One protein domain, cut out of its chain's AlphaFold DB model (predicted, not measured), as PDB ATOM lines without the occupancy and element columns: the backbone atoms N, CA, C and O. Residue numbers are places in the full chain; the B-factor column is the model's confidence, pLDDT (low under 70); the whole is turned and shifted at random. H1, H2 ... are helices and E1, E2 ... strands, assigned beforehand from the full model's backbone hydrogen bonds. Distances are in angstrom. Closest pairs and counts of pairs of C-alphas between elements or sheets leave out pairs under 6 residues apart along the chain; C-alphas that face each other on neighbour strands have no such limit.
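What this domain is: This is residues 3 to 58 of the 75 residues of an uncharacterized protein of Mycobacteroides abscessus subsp. abscessus (UniProt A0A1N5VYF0). A small antiparallel sheet of three strands has one helix, H1, packed slantwise over one of its faces, making two layers. The short helix H2 follows H1 away from the sheet, and the link from E1 to E2 makes a loop that reaches beyond the ends of these strands. The printed part has 56 residues, with three named strands and two named helices in the order E1, E2, E3, H1, H2 along the chain, and the sheet's order is E2, E1, E3. The class is mixed, helices and strands; the whole is compact, with a radius of gyration of the C-alphas of 11.0 A, and flat, spanning 32 by 27 by 14 A.

Where its parts are: E1 is residues 3 to 6, beginning at C-alpha 3 (34.461, -38.295, 22.950). E2 is residues 17 to 20. E3, residues 29 to 34, is 14.5 A long. H1, residues 38 to 49, is 16.7 A long and begins at C-alpha 38 (36.932, -42.273, 12.736). H2, residues 51 to 55, ends at C-alpha 55 (16.486, -46.651, 10.181).

How they stand to each other: E1 is the inner strand. E1 and E2 form a hairpin, with N 6 and O 17 2.8 A apart, within hydrogen-bond range. E1 and E3 are antiparallel at 152 degrees, with N 5 and O 30 2.8 A apart, also within range. H1 is on the sheet at a height of 8.0 A, over E1 and, only just, E3, with 3 of its C-alphas falling on E3. On the local plane it stands at 54 degrees to E1, slantwise to the strands. The closest C-alphas of E3 and H1, those of Ile 32 and Leu 44, are 5.5 A apart. H2 is not on the sheet; it is close to H1 but not clearly touching, the closest C-alphas, Asp 46 and Ala 52, being 6.4 A apart. In H1 and H2 every O i to N i+4 pair is within hydrogen-bond range.

The domain as a whole: The C-alphas farthest apart, those of Val 24 and Gly 56, are 32.4 A apart. The printed part has no cut and no long link. Mean pLDDT of the printed part is 85.5; residues 8 to 15 are under 70.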
ATOM      1  N   LEU A   3      35.375 -38.955  23.878       95.62
ATOM      2  CA  LEU A   3      34.461 -38.295  22.950       95.62
ATOM      3  C   LEU A   3      33.067 -38.094  23.549       95.62
ATOM      4  O   LEU A   3      32.607 -38.825  24.430       95.62
ATOM      5  N   VAL A   4      32.377 -37.096  23.009       95.12
ATOM      6  CA  VAL A   4      30.975 -36.781  23.287       95.12
ATOM      7  C   VAL A   4      30.231 -36.559  21.970       95.12
ATOM      8  O   VAL A   4      30.844 -36.155  20.981       95.12
ATOM      9  N   ILE A   5      28.921 -36.785  21.960       93.12
ATOM     10  CA  ILE A   5      28.030 -36.428  20.856       93.12
ATOM     11  C   ILE A   5      27.151 -35.241  21.244       93.12
ATOM     12  O   ILE A   5      26.539 -35.226  22.309       93.12
ATOM     13  N   GLU A   6      27.108 -34.244  20.368       91.75
ATOM     14  CA  GLU A   6      26.142 -33.151  20.381       91.75
ATOM     15  C   GLU A   6      24.920 -33.549  19.557       91.75
ATOM     16  O   GLU A   6      25.034 -33.858  18.363       91.75
ATOM     17  N   PHE A   7      23.743 -33.508  20.178       84.44
ATOM     18  CA  PHE A   7      22.482 -33.705  19.475       84.44
ATOM     19  C   PHE A   7      22.174 -32.445  18.661       84.44
ATOM     20  O   PHE A   7      21.949 -31.367  19.210       84.44
ATOM     21  N   GLY A   8      22.190 -32.553  17.329       68.81
ATOM     22  CA  GLY A   8      21.977 -31.402  16.458       68.81
ATOM     23  C   GLY A   8      20.616 -30.745  16.707       68.81
ATOM     24  O   GLY A   8      19.571 -31.341  16.460       68.81
ATOM     25  N   ASN A   9      20.611 -29.475  17.114       57.91
ATOM     26  CA  ASN A   9      19.399 -28.733  17.493       57.91
ATOM     27  C   ASN A   9      18.537 -28.259  16.289       57.91
ATOM     28  O   ASN A   9      17.738 -27.332  16.405       57.91
ATOM     29  N   GLY A  10      18.743 -28.837  15.097       52.12
ATOM     30  CA  GLY A  10      18.360 -28.229  13.814       52.12
ATOM     31  C   GLY A  10      17.353 -28.980  12.940       52.12
ATOM     32  O   GLY A  10      17.047 -28.470  11.871       52.12
ATOM     33  N   GLY A  11      16.848 -30.152  13.349       46.28
ATOM     34  CA  GLY A  11      15.846 -30.937  12.604       46.28
ATOM     35  C   GLY A  11      16.327 -31.476  11.243       46.28
ATOM     36  O   GLY A  11      16.654 -30.711  10.352       46.28
ATOM     37  N   ARG A  12      16.347 -32.807  11.065       48.12
ATOM     38  CA  ARG A  12      16.680 -33.588   9.838       48.12
ATOM     39  C   ARG A  12      17.980 -33.272   9.056       48.12
ATOM     40  O   ARG A  12      18.446 -34.144   8.345       48.12
ATOM     41  N   ALA A  13      18.612 -32.106   9.206       50.69
ATOM     42  CA  ALA A  13      19.936 -31.748   8.677       50.69
ATOM     43  C   ALA A  13      21.039 -31.768   9.765       50.69
ATOM     44  O   ALA A  13      22.220 -31.511   9.498       50.69
ATOM     45  N   GLY A  14      20.640 -32.056  11.008       55.28
ATOM     46  CA  GLY A  14      21.468 -32.070  12.210       55.28
ATOM     47  C   GLY A  14      21.815 -33.482  12.668       55.28
ATOM     48  O   GLY A  14      21.485 -33.840  13.792       55.28
ATOM     49  N   TYR A  15      22.461 -34.278  11.816       67.12
ATOM     50  CA  TYR A  15      23.167 -35.470  12.287       67.12
ATOM     51  C   TYR A  15      24.164 -35.055  13.372       67.12
ATOM     52  O   TYR A  15      24.838 -34.027  13.238       67.12
ATOM     53  N   GLY A  16      24.192 -35.813  14.462       84.88
ATOM     54  CA  GLY A  16      24.959 -35.488  15.659       84.88
ATOM     55  C   GLY A  16      26.435 -35.278  15.353       84.88
ATOM     56  O   GLY A  16      27.024 -35.951  14.498       84.88
ATOM     57  N   SER A  17      27.013 -34.296  16.037       91.31
ATOM     58  CA  SER A  17      28.422 -33.951  15.885       91.31
ATOM     59  C   SER A  17      29.215 -34.599  17.006       91.31
ATOM     60  O   SER A  17      28.856 -34.502  18.173       91.31
ATOM     61  N   ILE A  18      30.285 -35.298  16.654       93.50
ATOM     62  CA  ILE A  18      31.186 -35.957  17.588       93.50
ATOM     63  C   ILE A  18      32.316 -34.988  17.914       93.50
ATOM     64  O   ILE A  18      33.065 -34.561  17.028       93.50
ATOM     65  N   HIS A  19      32.452 -34.667  19.194       94.25
ATOM     66  CA  HIS A  19      33.462 -33.770  19.733       94.25
ATOM     67  C   HIS A  19      34.382 -34.522  20.684       94.25
ATOM     68  O   HIS A  19      34.023 -35.539  21.274       94.25
ATOM     69  N   ARG A  20      35.573 -33.970  20.906       94.38
ATOM     70  CA  ARG A  20      36.410 -34.374  22.031       94.38
ATOM     71  C   ARG A  20      35.802 -33.814  23.315       94.38
ATOM     72  O   ARG A  20      35.349 -32.667  23.330       94.38
ATOM     73  N   ARG A  21      35.849 -34.568  24.415       91.38
ATOM     74  CA  ARG A  21      35.428 -34.048  25.721       91.38
ATOM     75  C   ARG A  21      36.205 -32.774  26.081       91.38
ATOM     76  O   ARG A  21      37.433 -32.729  25.980       91.38
ATOM     77  N   GLY A  22      35.470 -31.743  26.501       87.44
ATOM     78  CA  GLY A  22      36.019 -30.418  26.818       87.44
ATOM     79  C   GLY A  22      36.230 -29.504  25.605       87.44
ATOM     80  O   GLY A  22      36.841 -28.449  25.753       87.44
ATOM     81  N   CYS A  23      35.752 -29.892  24.417       89.62
ATOM     82  CA  CYS A  23      35.623 -28.981  23.280       89.62
ATOM     83  C   CYS A  23      34.672 -27.822  23.645       89.62
ATOM     84  O   CYS A  23      33.717 -28.012  24.400       89.62
ATOM     85  N   VAL A  24      34.979 -26.615  23.165       85.00
ATOM     86  CA  VAL A  24      34.175 -25.412  23.437       85.00
ATOM     87  C   VAL A  24      32.879 -25.434  22.628       85.00
ATOM     88  O   VAL A  24      32.827 -26.065  21.575       85.00
ATOM     89  N   ASP A  25      31.857 -24.738  23.126       80.44
ATOM     90  CA  ASP A  25      30.591 -24.492  22.421       80.44
ATOM     91  C   ASP A  25      29.788 -25.750  22.034       80.44
ATOM     92  O   ASP A  25      29.060 -25.736  21.048       80.44
ATOM     93  N   VAL A  26      29.893 -26.831  22.818       85.50
ATOM     94  CA  VAL A  26      29.088 -28.052  22.623       85.50
ATOM     95  C   VAL A  26      27.800 -27.964  23.442       85.50
ATOM     96  O   VAL A  26      27.857 -27.878  24.673       85.50
ATOM     97  N   ALA A  27      26.642 -27.987  22.782       84.31
ATOM     98  CA  ALA A  27      25.343 -27.955  23.444       84.31
ATOM     99  C   ALA A  27      24.876 -29.369  23.819       84.31
ATOM    100  O   ALA A  27      24.872 -30.270  22.989       84.31
ATOM    101  N   ASP A  28      24.466 -29.553  25.076       84.44
ATOM    102  CA  ASP A  28      23.932 -30.825  25.595       84.44
ATOM    103  C   ASP A  28      24.760 -32.078  25.203       84.44
ATOM    104  O   ASP A  28      24.243 -33.011  24.583       84.44
ATOM    105  N   PRO A  29      26.079 -32.102  25.498       89.44
ATOM    106  CA  PRO A  29      26.929 -33.222  25.118       89.44
ATOM    107  C   PRO A  29      26.589 -34.488  25.909       89.44
ATOM    108  O   PRO A  29      26.628 -34.481  27.141       89.44
ATOM    109  N   SER A  30      26.399 -35.607  25.208       92.06
ATOM    110  CA  SER A  30      26.341 -36.940  25.824       92.06
ATOM    111  C   SER A  30      27.654 -37.703  25.616       92.06
ATOM    112  O   SER A  30      28.198 -37.683  24.510       92.06
ATOM    113  N   PRO A  31      28.211 -38.364  26.646       93.94
ATOM    114  CA  PRO A  31      29.425 -39.159  26.501       93.94
ATOM    115  C   PRO A  31      29.187 -40.380  25.609       93.94
ATOM    116  O   PRO A  31      28.215 -41.103  25.808       93.94
ATOM    117  N   ILE A  32      30.110 -40.630  24.675       94.94
ATOM    118  CA  ILE A  32      30.079 -41.823  23.806       94.94
ATOM    119  C   ILE A  32      31.272 -42.761  24.041       94.94
ATOM    120  O   ILE A  32      31.275 -43.881  23.552       94.94
ATOM    121  N   GLY A  33      32.279 -42.335  24.812       94.38
ATOM    122  CA  GLY A  33      33.431 -43.162  25.187       94.38
ATOM    123  C   GLY A  33      34.710 -42.832  24.418       94.38
ATOM    124  O   GLY A  33      34.877 -41.726  23.903       94.38
ATOM    125  N   ASP A  34      35.647 -43.778  24.397       95.31
ATOM    126  CA  ASP A  34      36.961 -43.617  23.779       95.31
ATOM    127  C   ASP A  34      37.006 -44.196  22.364       95.31
ATOM    128  O   ASP A  34      36.681 -45.363  22.156       95.31
ATOM    129  N   ALA A  35      37.510 -43.415  21.405       93.56
ATOM    130  CA  ALA A  35      37.841 -43.921  20.075       93.56
ATOM    131  C   ALA A  35      39.242 -43.500  19.626       93.56
ATOM    132  O   ALA A  35      39.716 -42.409  19.967       93.56
ATOM    133  N   ASP A  36      39.851 -44.364  18.811       91.75
ATOM    134  CA  ASP A  36      41.162 -44.148  18.187       91.75
ATOM    135  C   ASP A  36      41.080 -44.050  16.656       91.75
ATOM    136  O   ASP A  36      42.065 -43.714  16.007       91.75
ATOM    137  N   THR A  37      39.904 -44.286  16.067       92.62
ATOM    138  CA  THR A  37      39.658 -44.185  14.620       92.62
ATOM    139  C   THR A  37      38.333 -43.485  14.353       92.62
ATOM    140  O   THR A  37      37.428 -43.481  15.194       92.62
ATOM    141  N   ARG A  38      38.190 -42.907  13.155       91.50
ATOM    142  CA  ARG A  38      36.932 -42.273  12.736       91.50
ATOM    143  C   ARG A  38      35.751 -43.248  12.769       91.50
ATOM    144  O   ARG A  38      34.687 -42.882  13.254       91.50
ATOM    145  N   SER A  39      35.934 -44.472  12.275       91.75
ATOM    146  CA  SER A  39      34.869 -45.483  12.240       91.75
ATOM    147  C   SER A  39      34.417 -45.896  13.639       91.75
ATOM    148  O   SER A  39      33.219 -45.999  13.874       91.75
ATOM    149  N   ALA A  40      35.350 -46.063  14.584       94.25
ATOM    150  CA  ALA A  40      35.003 -46.378  15.969       94.25
ATOM    151  C   ALA A  40      34.207 -45.242  16.631       94.25
ATOM    152  O   ALA A  40      33.216 -45.498  17.303       94.25
ATOM    153  N   ALA A  41      34.585 -43.984  16.387       94.38
ATOM    154  CA  ALA A  41      33.850 -42.831  16.908       94.38
ATOM    155  C   ALA A  41      32.402 -42.770  16.389       94.38
ATOM    156  O   ALA A  41      31.486 -42.458  17.145       94.38
ATOM    157  N   ILE A  42      32.200 -43.081  15.106       93.00
ATOM    158  CA  ILE A  42      30.874 -43.122  14.479       93.00
ATOM    159  C   ILE A  42      30.030 -44.275  15.038       93.00
ATOM    160  O   ILE A  42      28.856 -44.074  15.332       93.00
ATOM    161  N   ALA A  43      30.624 -45.455  15.239       93.44
ATOM    162  CA  ALA A  43      29.931 -46.583  15.858       93.44
ATOM    163  C   ALA A  43      29.447 -46.241  17.277       93.44
ATOM    164  O   ALA A  43      28.275 -46.427  17.577       93.44
ATOM    165  N   LEU A  44      30.302 -45.642  18.113       94.75
ATOM    166  CA  LEU A  44      29.934 -45.220  19.472       94.75
ATOM    167  C   LEU A  44      28.818 -44.160  19.488       94.75
ATOM    168  O   LEU A  44      27.946 -44.163  20.360       94.75
ATOM    169  N   ALA A  45      28.834 -43.244  18.519       92.88
ATOM    170  CA  ALA A  45      27.760 -42.277  18.337       92.88
ATOM    171  C   ALA A  45      26.423 -42.952  17.998       92.88
ATOM    172  O   ALA A  45      25.393 -42.575  18.563       92.88
ATOM    173  N   ASP A  46      26.431 -43.962  17.131       92.31
ATOM    174  CA  ASP A  46      25.216 -44.710  16.809       92.31
ATOM    175  C   ASP A  46      24.756 -45.612  17.950       92.31
ATOM    176  O   ASP A  46      23.569 -45.644  18.237       92.31
ATOM    177  N   GLU A  47      25.660 -46.247  18.693       93.06
ATOM    178  CA  GLU A  47      25.307 -46.999  19.904       93.06
ATOM    179  C   GLU A  47      24.599 -46.120  20.948       93.06
ATOM    180  O   GLU A  47      23.718 -46.583  21.671       93.06
ATOM    181  N   THR A  48      24.961 -44.836  21.014       91.00
ATOM    182  CA  THR A  48      24.378 -43.881  21.967       91.00
ATOM    183  C   THR A  48      23.037 -43.313  21.495       91.00
ATOM    184  O   THR A  48      22.165 -43.019  22.312       91.00
ATOM    185  N   THR A  49      22.866 -43.112  20.189       89.00
ATOM    186  CA  THR A  49      21.700 -42.407  19.621       89.00
ATOM    187  C   THR A  49      20.686 -43.337  18.950       89.00
ATOM    188  O   THR A  49      19.511 -42.987  18.820       89.00
ATOM    189  N   CYS A  50      21.134 -44.521  18.542       88.94
ATOM    190  CA  CYS A  50      20.438 -45.530  17.751       88.94
ATOM    191  C   CYS A  50      19.870 -45.014  16.422       88.94
ATOM    192  O   CYS A  50      18.932 -45.615  15.899       88.94
ATOM    193  N   TRP A  51      20.347 -43.892  15.880       88.88
ATOM    194  CA  TRP A  51      19.672 -43.255  14.751       88.88
ATOM    195  C   TRP A  51      19.789 -44.046  13.445       88.88
ATOM    196  O   TRP A  51      18.761 -44.352  12.843       88.88
ATOM    197  N   ALA A  52      21.000 -44.444  13.049       87.50
ATOM    198  CA  ALA A  52      21.212 -45.261  11.856       87.50
ATOM    199  C   ALA A  52      20.600 -46.647  12.050       87.50
ATOM    200  O   ALA A  52      19.823 -47.117  11.218       87.50
ATOM    201  N   SER A  53      20.861 -47.255  13.211       85.19
ATOM    202  CA  SER A  53      20.323 -48.568  13.571       85.19
ATOM    203  C   SER A  53      18.788 -48.635  13.515       85.19
ATOM    204  O   SER A  53      18.239 -49.618  13.018       85.19
ATOM    205  N   ASN A  54      18.073 -47.600  13.974       87.44
ATOM    206  CA  ASN A  54      16.605 -47.556  13.923       87.44
ATOM    207  C   ASN A  54      16.053 -47.390  12.501       87.44
ATOM    208  O   ASN A  54      14.917 -47.788  12.235       87.44
ATOM    209  N   GLU A  55      16.836 -46.805  11.597       87.19
ATOM    210  CA  GLU A  55      16.486 -46.651  10.181       87.19
ATOM    211  C   GLU A  55      16.972 -47.838   9.327       87.19
ATOM    212  O   GLU A  55      16.600 -47.957   8.160       87.19
ATOM    213  N   GLY A  56      17.728 -48.770   9.922       87.94
ATOM    214  CA  GLY A  56      18.334 -49.901   9.219       87.94
ATOM    215  C   GLY A  56      19.486 -49.487   8.298       87.94
ATOM    216  O   GLY A  56      19.781 -50.203   7.340       87.94
ATOM    217  N   GLU A  57      20.106 -48.338   8.569       87.94
ATOM    218  CA  GLU A  57      21.221 -47.778   7.805       87.94
ATOM    219  C   GLU A  57      22.577 -48.088   8.458       87.94
ATOM    220  O   GLU A  57      22.666 -48.379   9.652       87.94
ATOM    221  N   ASP A  58      23.653 -48.017   7.668       87.25
ATOM    222  CA  ASP A  58      25.020 -48.104   8.189       87.25
ATOM    223  C   ASP A  58      25.385 -46.783   8.894       87.25
ATOM    224  O   ASP A  58      25.314 -45.719   8.266       87.25
TER     225      ASP A  58